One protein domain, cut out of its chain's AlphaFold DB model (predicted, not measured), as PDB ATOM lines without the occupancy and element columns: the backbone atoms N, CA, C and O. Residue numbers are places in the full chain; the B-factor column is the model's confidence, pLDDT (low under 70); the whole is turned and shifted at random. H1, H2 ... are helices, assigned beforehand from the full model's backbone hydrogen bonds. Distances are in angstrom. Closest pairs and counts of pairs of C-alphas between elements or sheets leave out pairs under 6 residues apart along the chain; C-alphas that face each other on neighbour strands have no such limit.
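What this domain is: This is residues 9 to 51 and 62 to 86 of the 350 residues of a protein of Meloidogyne enterolobii (UniProt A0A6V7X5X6). The longest helix, H2, runs out from a small body in which H1 packs on H3 at a steep tilt; residues 38 to 51, of which 38 to 50 belong to H2, stick out. The printed part has 68 residues with three named helices, H1, H2, H3 in chain order, and no named strand: all helix. It is only just loose, close to extended, with a radius of gyration of the C-alphas of 16.4 A and spans of 56 by 25 by 16 A.

How they stand to each other: H2, residues 29 to 50, touches no helix. H1, residues 17 to 27, is close to H2 but not clearly touching, about perpendicular at 81 degrees; their closest C-alphas, Phe 25 and Ile 32, are 7.9 A apart. H3, residues 64 to 83, touches H1, opposite ways at a steep tilt of 45 degrees, closest at the C-alphas of Lys 23 and Cys 74, 6.3 A. Every O i to N i+4 pair is within hydrogen-bond range in H1 and H2, and 13 of 16 in H3.

Where its parts are: H2 spans 31.1 A from C-alpha 29 at (51.802, 11.508, 38.225), H1 15.2 A, and H3 29.8 A to C-alpha 83 at (30.340, -3.620, 35.323), with a kink of 35 degrees near residue 75.

The domain as a whole: The C-alphas of Lys 51 and Lys 86, the two farthest apart, are 57.8 A apart. Residues 52 to 61 are not printed, a gap of 25.5 A between C-alphas 51 and 62. The link H1 to H2 is tight. Residues 42 to 51 have pLDDT under 70.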
ATOM      1  N   ALA A   9      39.977  11.717  47.762       85.88
ATOM      2  CA  ALA A   9      40.191  10.723  48.810       85.88
ATOM      3  C   ALA A   9      39.224   9.541  48.647       85.88
ATOM      4  O   ALA A   9      38.055   9.725  48.295       85.88
ATOM      5  N   SER A  10      39.704   8.331  48.942       89.12
ATOM      6  CA  SER A  10      38.852   7.143  49.041       89.12
ATOM      7  C   SER A  10      37.802   7.324  50.143       89.12
ATOM      8  O   SER A  10      38.077   7.902  51.195       89.12
ATOM      9  N   CYS A  11      36.594   6.820  49.906       84.56
ATOM     10  CA  CYS A  11      35.463   6.907  50.820       84.56
ATOM     11  C   CYS A  11      34.926   5.492  51.090       84.56
ATOM     12  O   CYS A  11      34.341   4.895  50.183       84.56
ATOM     13  N   PRO A  12      35.073   4.948  52.313       77.25
ATOM     14  CA  PRO A  12      34.710   3.557  52.605       77.25
ATOM     15  C   PRO A  12      33.254   3.192  52.289       77.25
ATOM     16  O   PRO A  12      32.964   2.044  51.972       77.25
ATOM     17  N   THR A  13      32.338   4.161  52.361       74.94
ATOM     18  CA  THR A  13      30.901   3.960  52.124       74.94
ATOM     19  C   THR A  13      30.493   4.095  50.661       74.94
ATOM     20  O   THR A  13      29.360   3.765  50.323       74.94
ATOM     21  N   ARG A  14      31.385   4.567  49.781       75.31
ATOM     22  CA  ARG A  14      31.110   4.719  48.350       75.31
ATOM     23  C   ARG A  14      31.899   3.683  47.565       75.31
ATOM     24  O   ARG A  14      33.131   3.744  47.512       75.31
ATOM     25  N   TRP A  15      31.182   2.755  46.937       74.75
ATOM     26  CA  TRP A  15      31.779   1.741  46.073       74.75
ATOM     27  C   TRP A  15      32.589   2.408  44.949       74.75
ATOM     28  O   TRP A  15      32.307   3.535  44.542       74.75
ATOM     29  N   ASN A  16      33.675   1.756  44.530       86.06
ATOM     30  CA  ASN A  16      34.654   2.250  43.550       86.06
ATOM     31  C   ASN A  16      35.420   3.542  43.909       86.06
ATOM     32  O   ASN A  16      36.290   3.964  43.147       86.06
ATOM     33  N   SER A  17      35.208   4.150  45.083       88.94
ATOM     34  CA  SER A  17      35.931   5.373  45.480       88.94
ATOM     35  C   SER A  17      37.451   5.181  45.574       88.94
ATOM     36  O   SER A  17      38.210   6.080  45.216       88.94
ATOM     37  N   CYS A  18      37.902   3.993  45.990       91.12
ATOM     38  CA  CYS A  18      39.316   3.630  45.991       91.12
ATOM     39  C   CYS A  18      39.886   3.613  44.565       91.12
ATOM     40  O   CYS A  18      40.929   4.212  44.316       91.12
ATOM     41  N   PHE A  19      39.171   3.009  43.609       91.81
ATOM     42  CA  PHE A  19      39.564   3.034  42.199       91.81
ATOM     43  C   PHE A  19      39.645   4.470  41.667       91.81
ATOM     44  O   PHE A  19      40.652   4.836  41.066       91.81
ATOM     45  N   ALA A  20      38.637   5.302  41.940       90.94
ATOM     46  CA  ALA A  20      38.622   6.701  41.515       90.94
ATOM     47  C   ALA A  20      39.809   7.499  42.085       90.94
ATOM     48  O   ALA A  20      40.467   8.229  41.344       90.94
ATOM     49  N   MET A  21      40.125   7.315  43.372       93.94
ATOM     50  CA  MET A  21      41.307   7.902  44.012       93.94
ATOM     51  C   MET A  21      42.595   7.459  43.312       93.94
ATOM     52  O   MET A  21      43.400   8.306  42.934       93.94
ATOM     53  N   LEU A  22      42.797   6.150  43.133       93.00
ATOM     54  CA  LEU A  22      44.026   5.603  42.549       93.00
ATOM     55  C   LEU A  22      44.201   6.014  41.082       93.00
ATOM     56  O   LEU A  22      45.312   6.347  40.671       93.00
ATOM     57  N   LYS A  23      43.110   6.045  40.310       92.06
ATOM     58  CA  LYS A  23      43.101   6.510  38.920       92.06
ATOM     59  C   LYS A  23      43.483   7.986  38.828       92.06
ATOM     60  O   LYS A  23      44.385   8.326  38.072       92.06
ATOM     61  N   GLU A  24      42.851   8.850  39.623       91.38
ATOM     62  CA  GLU A  24      43.158  10.285  39.621       91.38
ATOM     63  C   GLU A  24      44.594  10.550  40.104       91.38
ATOM     64  O   GLU A  24      45.317  11.348  39.508       91.38
ATOM     65  N   PHE A  25      45.048   9.821  41.128       91.62
ATOM     66  CA  PHE A  25      46.426   9.884  41.612       91.62
ATOM     67  C   PHE A  25      47.430   9.478  40.522       91.62
ATOM     68  O   PHE A  25      48.408  10.182  40.279       91.62
ATOM     69  N   ARG A  26      47.169   8.380  39.804       92.00
ATOM     70  CA  ARG A  26      47.983   7.937  38.663       92.00
ATOM     71  C   ARG A  26      48.012   8.988  37.550       92.00
ATOM     72  O   ARG A  26      49.085   9.291  37.031       92.00
ATOM     73  N   ASP A  27      46.862   9.549  37.188       90.50
ATOM     74  CA  ASP A  27      46.738  10.512  36.087       90.50
ATOM     75  C   ASP A  27      47.472  11.834  36.394       90.50
ATOM     76  O   ASP A  27      47.989  12.495  35.491       90.50
ATOM     77  N   GLN A  28      47.606  12.187  37.677       89.75
ATOM     78  CA  GLN A  28      48.359  13.355  38.148       89.75
ATOM     79  C   GLN A  28      49.849  13.078  38.442       89.75
ATOM     80  O   GLN A  28      50.528  13.935  39.017       89.75
ATOM     81  N   LYS A  29      50.402  11.935  37.997       89.81
ATOM     82  CA  LYS A  29      51.802  11.508  38.225       89.81
ATOM     83  C   LYS A  29      52.835  12.629  38.119       89.81
ATOM     84  O   LYS A  29      53.680  12.770  38.996       89.81
ATOM     85  N   LYS A  30      52.788  13.423  37.043       88.25
ATOM     86  CA  LYS A  30      53.779  14.484  36.786       88.25
ATOM     87  C   LYS A  30      53.803  15.536  37.899       88.25
ATOM     88  O   LYS A  30      54.879  15.931  38.332       88.25
ATOM     89  N   VAL A  31      52.627  15.962  38.358       87.88
ATOM     90  CA  VAL A  31      52.483  16.987  39.402       87.88
ATOM     91  C   VAL A  31      52.900  16.421  40.756       87.88
ATOM     92  O   VAL A  31      53.680  17.046  41.467       87.88
ATOM     93  N   ILE A  32      52.453  15.204  41.080       87.69
ATOM     94  CA  ILE A  32      52.792  14.536  42.344       87.69
ATOM     95  C   ILE A  32      54.306  14.327  42.466       87.69
ATOM     96  O   ILE A  32      54.883  14.637  43.504       87.69
ATOM     97  N   MET A  33      54.968  13.863  41.401       86.50
ATOM     98  CA  MET A  33      56.419  13.655  41.409       86.50
ATOM     99  C   MET A  33      57.211  14.965  41.528       86.50
ATOM    100  O   MET A  33      58.276  14.967  42.141       86.50
ATOM    101  N   ALA A  34      56.702  16.076  40.983       85.56
ATOM    102  CA  ALA A  34      57.319  17.390  41.159       85.56
ATOM    103  C   ALA A  34      57.251  17.850  42.627       85.56
ATOM    104  O   ALA A  34      58.277  18.208  43.204       85.56
ATOM    105  N   ILE A  35      56.071  17.743  43.254       83.94
ATOM    106  CA  ILE A  35      55.861  18.073  44.675       83.94
ATOM    107  C   ILE A  35      56.722  17.179  45.578       83.94
ATOM    108  O   ILE A  35      57.344  17.654  46.526       83.94
ATOM    109  N   GLU A  36      56.798  15.882  45.280       81.94
ATOM    110  CA  GLU A  36      57.633  14.935  46.024       81.94
ATOM    111  C   GLU A  36      59.132  15.259  45.888       81.94
ATOM    112  O   GLU A  36      59.884  15.153  46.860       81.94
ATOM    113  N   GLY A  37      59.569  15.705  44.706       80.69
ATOM    114  CA  GLY A  37      60.930  16.189  44.473       80.69
ATOM    115  C   GLY A  37      61.269  17.417  45.322       80.69
ATOM    116  O   GLY A  37      62.308  17.439  45.986       80.69
ATOM    117  N   GLU A  38      60.368  18.402  45.369       80.75
ATOM    118  CA  GLU A  38      60.507  19.575  46.238       80.75
ATOM    119  C   GLU A  38      60.539  19.175  47.715       80.75
ATOM    120  O   GLU A  38      61.446  19.589  48.439       80.75
ATOM    121  N   ARG A  39      59.620  18.305  48.160       76.25
ATOM    122  CA  ARG A  39      59.569  17.794  49.540       76.25
ATOM    123  C   ARG A  39      60.897  17.171  49.963       76.25
ATOM    124  O   ARG A  39      61.400  17.483  51.043       76.25
ATOM    125  N   ARG A  40      61.493  16.327  49.113       72.31
ATOM    126  CA  ARG A  40      62.814  15.725  49.370       72.31
ATOM    127  C   ARG A  40      63.915  16.773  49.437       72.31
ATOM    128  O   ARG A  40      64.765  16.694  50.321       72.31
ATOM    129  N   GLY A  41      63.883  17.766  48.548       70.25
ATOM    130  CA  GLY A  41      64.812  18.895  48.568       70.25
ATOM    131  C   GLY A  41      64.735  19.697  49.871       70.25
ATOM    132  O   GLY A  41      65.761  19.961  50.501       70.25
ATOM    133  N   PHE A  42      63.524  20.031  50.324       68.81
ATOM    134  CA  PHE A  42      63.298  20.740  51.585       68.81
ATOM    135  C   PHE A  42      63.723  19.913  52.804       68.81
ATOM    136  O   PHE A  42      64.441  20.437  53.655       68.81
ATOM    137  N   ALA A  43      63.364  18.627  52.864       66.25
ATOM    138  CA  ALA A  43      63.767  17.734  53.951       66.25
ATOM    139  C   ALA A  43      65.299  17.586  54.036       66.25
ATOM    140  O   ALA A  43      65.875  17.716  55.117       66.25
ATOM    141  N   ALA A  44      65.980  17.413  52.897       64.88
ATOM    142  CA  ALA A  44      67.441  17.335  52.842       64.88
ATOM    143  C   ALA A  44      68.116  18.637  53.311       64.88
ATOM    144  O   ALA A  44      69.137  18.603  54.000       64.88
ATOM    145  N   ASN A  45      67.544  19.794  52.972       64.62
ATOM    146  CA  ASN A  45      68.054  21.097  53.399       64.62
ATOM    147  C   ASN A  45      67.794  21.377  54.888       64.62
ATOM    148  O   ASN A  45      68.631  21.991  55.552       64.62
ATOM    149  N   GLN A  46      66.664  20.915  55.425       65.38
ATOM    150  CA  GLN A  46      66.318  21.057  56.837       65.38
ATOM    151  C   GLN A  46      67.183  20.147  57.720       65.38
ATOM    152  O   GLN A  46      67.742  20.628  58.704       65.38
ATOM    153  N   ALA A  47      67.415  18.894  57.313       60.94
ATOM    154  CA  ALA A  47      68.327  17.970  57.996       60.94
ATOM    155  C   ALA A  47      69.773  18.499  58.042       60.94
ATOM    156  O   ALA A  47      70.420  18.470  59.088       60.94
ATOM    157  N   LYS A  48      70.265  19.088  56.938       62.69
ATOM    158  CA  LYS A  48      71.586  19.750  56.895       62.69
ATOM    159  C   LYS A  48      71.701  20.938  57.857       62.69
ATOM    160  O   LYS A  48      72.792  21.213  58.349       62.69
ATOM    161  N   ARG A  49      70.600  21.658  58.107       60.16
ATOM    162  CA  ARG A  49      70.563  22.827  59.003       60.16
ATOM    163  C   ARG A  49      70.360  22.458  60.473       60.16
ATOM    164  O   ARG A  49      70.865  23.178  61.328       60.16
ATOM    165  N   ALA A  50      69.634  21.382  60.767       60.41
ATOM    166  CA  ALA A  50      69.180  21.084  62.120       60.41
ATOM    167  C   ALA A  50      70.227  20.391  63.014       60.41
ATOM    168  O   ALA A  50      70.092  20.474  64.229       60.41
ATOM    169  N   LYS A  51      71.278  19.747  62.467       56.97
ATOM    170  CA  LYS A  51      72.261  18.953  63.255       56.97
ATOM    171  C   LYS A  51      71.596  17.997  64.273       56.97
ATOM    172  O   LYS A  51      72.184  17.676  65.303       56.97
ATOM    173  N   LEU A  62      57.444   8.031  47.640       83.75
ATOM    174  CA  LEU A  62      56.843   7.575  46.384       83.75
ATOM    175  C   LEU A  62      57.891   7.507  45.276       83.75
ATOM    176  O   LEU A  62      58.637   8.468  45.067       83.75
ATOM    177  N   ASP A  63      57.947   6.414  44.533       82.62
ATOM    178  CA  ASP A  63      58.867   6.292  43.404       82.62
ATOM    179  C   ASP A  63      58.159   5.958  42.082       82.62
ATOM    180  O   ASP A  63      56.939   5.824  41.992       82.62
ATOM    181  N   MET A  64      58.937   5.877  40.999       83.50
ATOM    182  CA  MET A  64      58.398   5.552  39.674       83.50
ATOM    183  C   MET A  64      57.762   4.162  39.621       83.50
ATOM    184  O   MET A  64      56.820   3.958  38.852       83.50
ATOM    185  N   SER A  65      58.247   3.247  40.454       84.19
ATOM    186  CA  SER A  65      57.788   1.871  40.521       84.19
ATOM    187  C   SER A  65      56.363   1.794  41.099       84.19
ATOM    188  O   SER A  65      55.568   0.966  40.656       84.19
ATOM    189  N   ASP A  66      55.989   2.696  42.012       86.94
ATOM    190  CA  ASP A  66      54.613   2.802  42.522       86.94
ATOM    191  C   ASP A  66      53.630   3.205  41.416       86.94
ATOM    192  O   ASP A  66      52.537   2.651  41.297       86.94
ATOM    193  N   PHE A  67      54.032   4.122  40.535       87.69
ATOM    194  CA  PHE A  67      53.207   4.510  39.391       87.69
ATOM    195  C   PHE A  67      53.123   3.424  38.315       87.69
ATOM    196  O   PHE A  67      52.111   3.340  37.620       87.69
ATOM    197  N   GLU A  68      54.155   2.594  38.161       84.12
ATOM    198  CA  GLU A  68      54.102   1.403  37.302       84.12
ATOM    199  C   GLU A  68      53.126   0.363  37.857       84.12
ATOM    200  O   GLU A  68      52.316  -0.179  37.104       84.12
ATOM    201  N   LEU A  69      53.124   0.156  39.179       87.00
ATOM    202  CA  LEU A  69      52.132  -0.681  39.848       87.00
ATOM    203  C   LEU A  69      50.710  -0.157  39.603       87.00
ATOM    204  O   LEU A  69      49.842  -0.921  39.186       87.00
ATOM    205  N   LEU A  70      50.469   1.146  39.789       89.19
ATOM    206  CA  LEU A  70      49.159   1.753  39.522       89.19
ATOM    207  C   LEU A  70      48.747   1.644  38.054       89.19
ATOM    208  O   LEU A  70      47.564   1.456  37.765       89.19
ATOM    209  N   ARG A  71      49.704   1.741  37.123       85.31
ATOM    210  CA  ARG A  71      49.440   1.569  35.691       85.31
ATOM    211  C   ARG A  71      48.941   0.164  35.368       85.31
ATOM    212  O   ARG A  71      48.054   0.047  34.533       85.31
ATOM    213  N   ALA A  72      49.454  -0.856  36.048       83.06
ATOM    214  CA  ALA A  72      49.005  -2.233  35.871       83.06
ATOM    215  C   ALA A  72      47.718  -2.559  36.660       83.06
ATOM    216  O   ALA A  72      46.883  -3.327  36.196       83.06
ATOM    217  N   LEU A  73      47.525  -1.954  37.837       87.31
ATOM    218  CA  LEU A  73      46.370  -2.206  38.705       87.31
ATOM    219  C   LEU A  73      45.078  -1.551  38.193       87.31
ATOM    220  O   LEU A  73      44.012  -2.168  38.214       87.31
ATOM    221  N   CYS A  74      45.159  -0.291  37.753       89.44
ATOM    222  CA  CYS A  74      43.978   0.491  37.385       89.44
ATOM    223  C   CYS A  74      43.150  -0.164  36.267       89.44
ATOM    224  O   CYS A  74      41.936  -0.223  36.434       89.44
ATOM    225  N   PRO A  75      43.737  -0.700  35.177       86.38
ATOM    226  CA  PRO A  75      42.964  -1.392  34.147       86.38
ATOM    227  C   PRO A  75      42.177  -2.596  34.677       86.38
ATOM    228  O   PRO A  75      41.058  -2.828  34.232       86.38
ATOM    229  N   ILE A  76      42.715  -3.332  35.659       85.50
ATOM    230  CA  ILE A  76      42.017  -4.458  36.300       85.50
ATOM    231  C   ILE A  76      40.801  -3.944  37.074       85.50
ATOM    232  O   ILE A  76      39.690  -4.433  36.890       85.50
ATOM    233  N   MET A  77      41.000  -2.925  37.916       87.75
ATOM    234  CA  MET A  77      39.921  -2.314  38.700       87.75
ATOM    235  C   MET A  77      38.863  -1.641  37.814       87.75
ATOM    236  O   MET A  77      37.684  -1.629  38.162       87.75
ATOM    237  N   GLU A  78      39.263  -1.118  36.654       88.06
ATOM    238  CA  GLU A  78      38.363  -0.479  35.698       88.06
ATOM    239  C   GLU A  78      37.329  -1.458  35.128       88.06
ATOM    240  O   GLU A  78      36.205  -1.042  34.847       88.06
ATOM    241  N   ILE A  79      37.668  -2.747  34.998       83.00
ATOM    242  CA  ILE A  79      36.704  -3.778  34.586       83.00
ATOM    243  C   ILE A  79      35.560  -3.846  35.603       83.00
ATOM    244  O   ILE A  79      34.396  -3.708  35.235       83.00
ATOM    245  N   PHE A  80      35.891  -3.976  36.892       82.00
ATOM    246  CA  PHE A  80      34.895  -4.004  37.963       82.00
ATOM    247  C   PHE A  80      34.087  -2.711  38.002       82.00
ATOM    248  O   PHE A  80      32.866  -2.764  38.118       82.00
ATOM    249  N   ASN A  81      34.745  -1.557  37.856       86.44
ATOM    250  CA  ASN A  81      34.066  -0.267  37.831       86.44
ATOM    251  C   ASN A  81      33.025  -0.194  36.706       86.44
ATOM    252  O   ASN A  81      31.888   0.182  36.955       86.44
ATOM    253  N   LYS A  82      33.381  -0.598  35.480       83.19
ATOM    254  CA  LYS A  82      32.448  -0.585  34.344       83.19
ATOM    255  C   LYS A  82      31.238  -1.472  34.587       83.19
ATOM    256  O   LYS A  82      30.122  -1.055  34.315       83.19
ATOM    257  N   GLU A  83      31.442  -2.679  35.099       77.69
ATOM    258  CA  GLU A  83      30.340  -3.620  35.323       77.69
ATOM    259  C   GLU A  83      29.446  -3.209  36.501       77.69
ATOM    260  O   GLU A  83      28.238  -3.432  36.467       77.69
ATOM    261  N   THR A  84      30.016  -2.548  37.510       78.44
ATOM    262  CA  THR A  84      29.299  -2.061  38.699       78.44
ATOM    263  C   THR A  84      28.766  -0.634  38.568       78.44
ATOM    264  O   THR A  84      28.216  -0.124  39.534       78.44
ATOM    265  N   GLU A  85      28.909   0.024  37.414       79.88
ATOM    266  CA  GLU A  85      28.311   1.344  37.137       79.88
ATOM    267  C   GLU A  85      27.201   1.289  36.072       79.88
ATOM    268  O   GLU A  85      26.476   2.271  35.892       79.88
ATOM    269  N   LYS A  86      27.023   0.148  35.393       76.31
ATOM    270  CA  LYS A  86      25.972  -0.061  34.386       76.31
ATOM    271  C   LYS A  86      24.585  -0.089  35.029       76.31
ATOM    272  O   LYS A  86      24.199  -1.061  35.672       76.31
TER     273      LYS A  86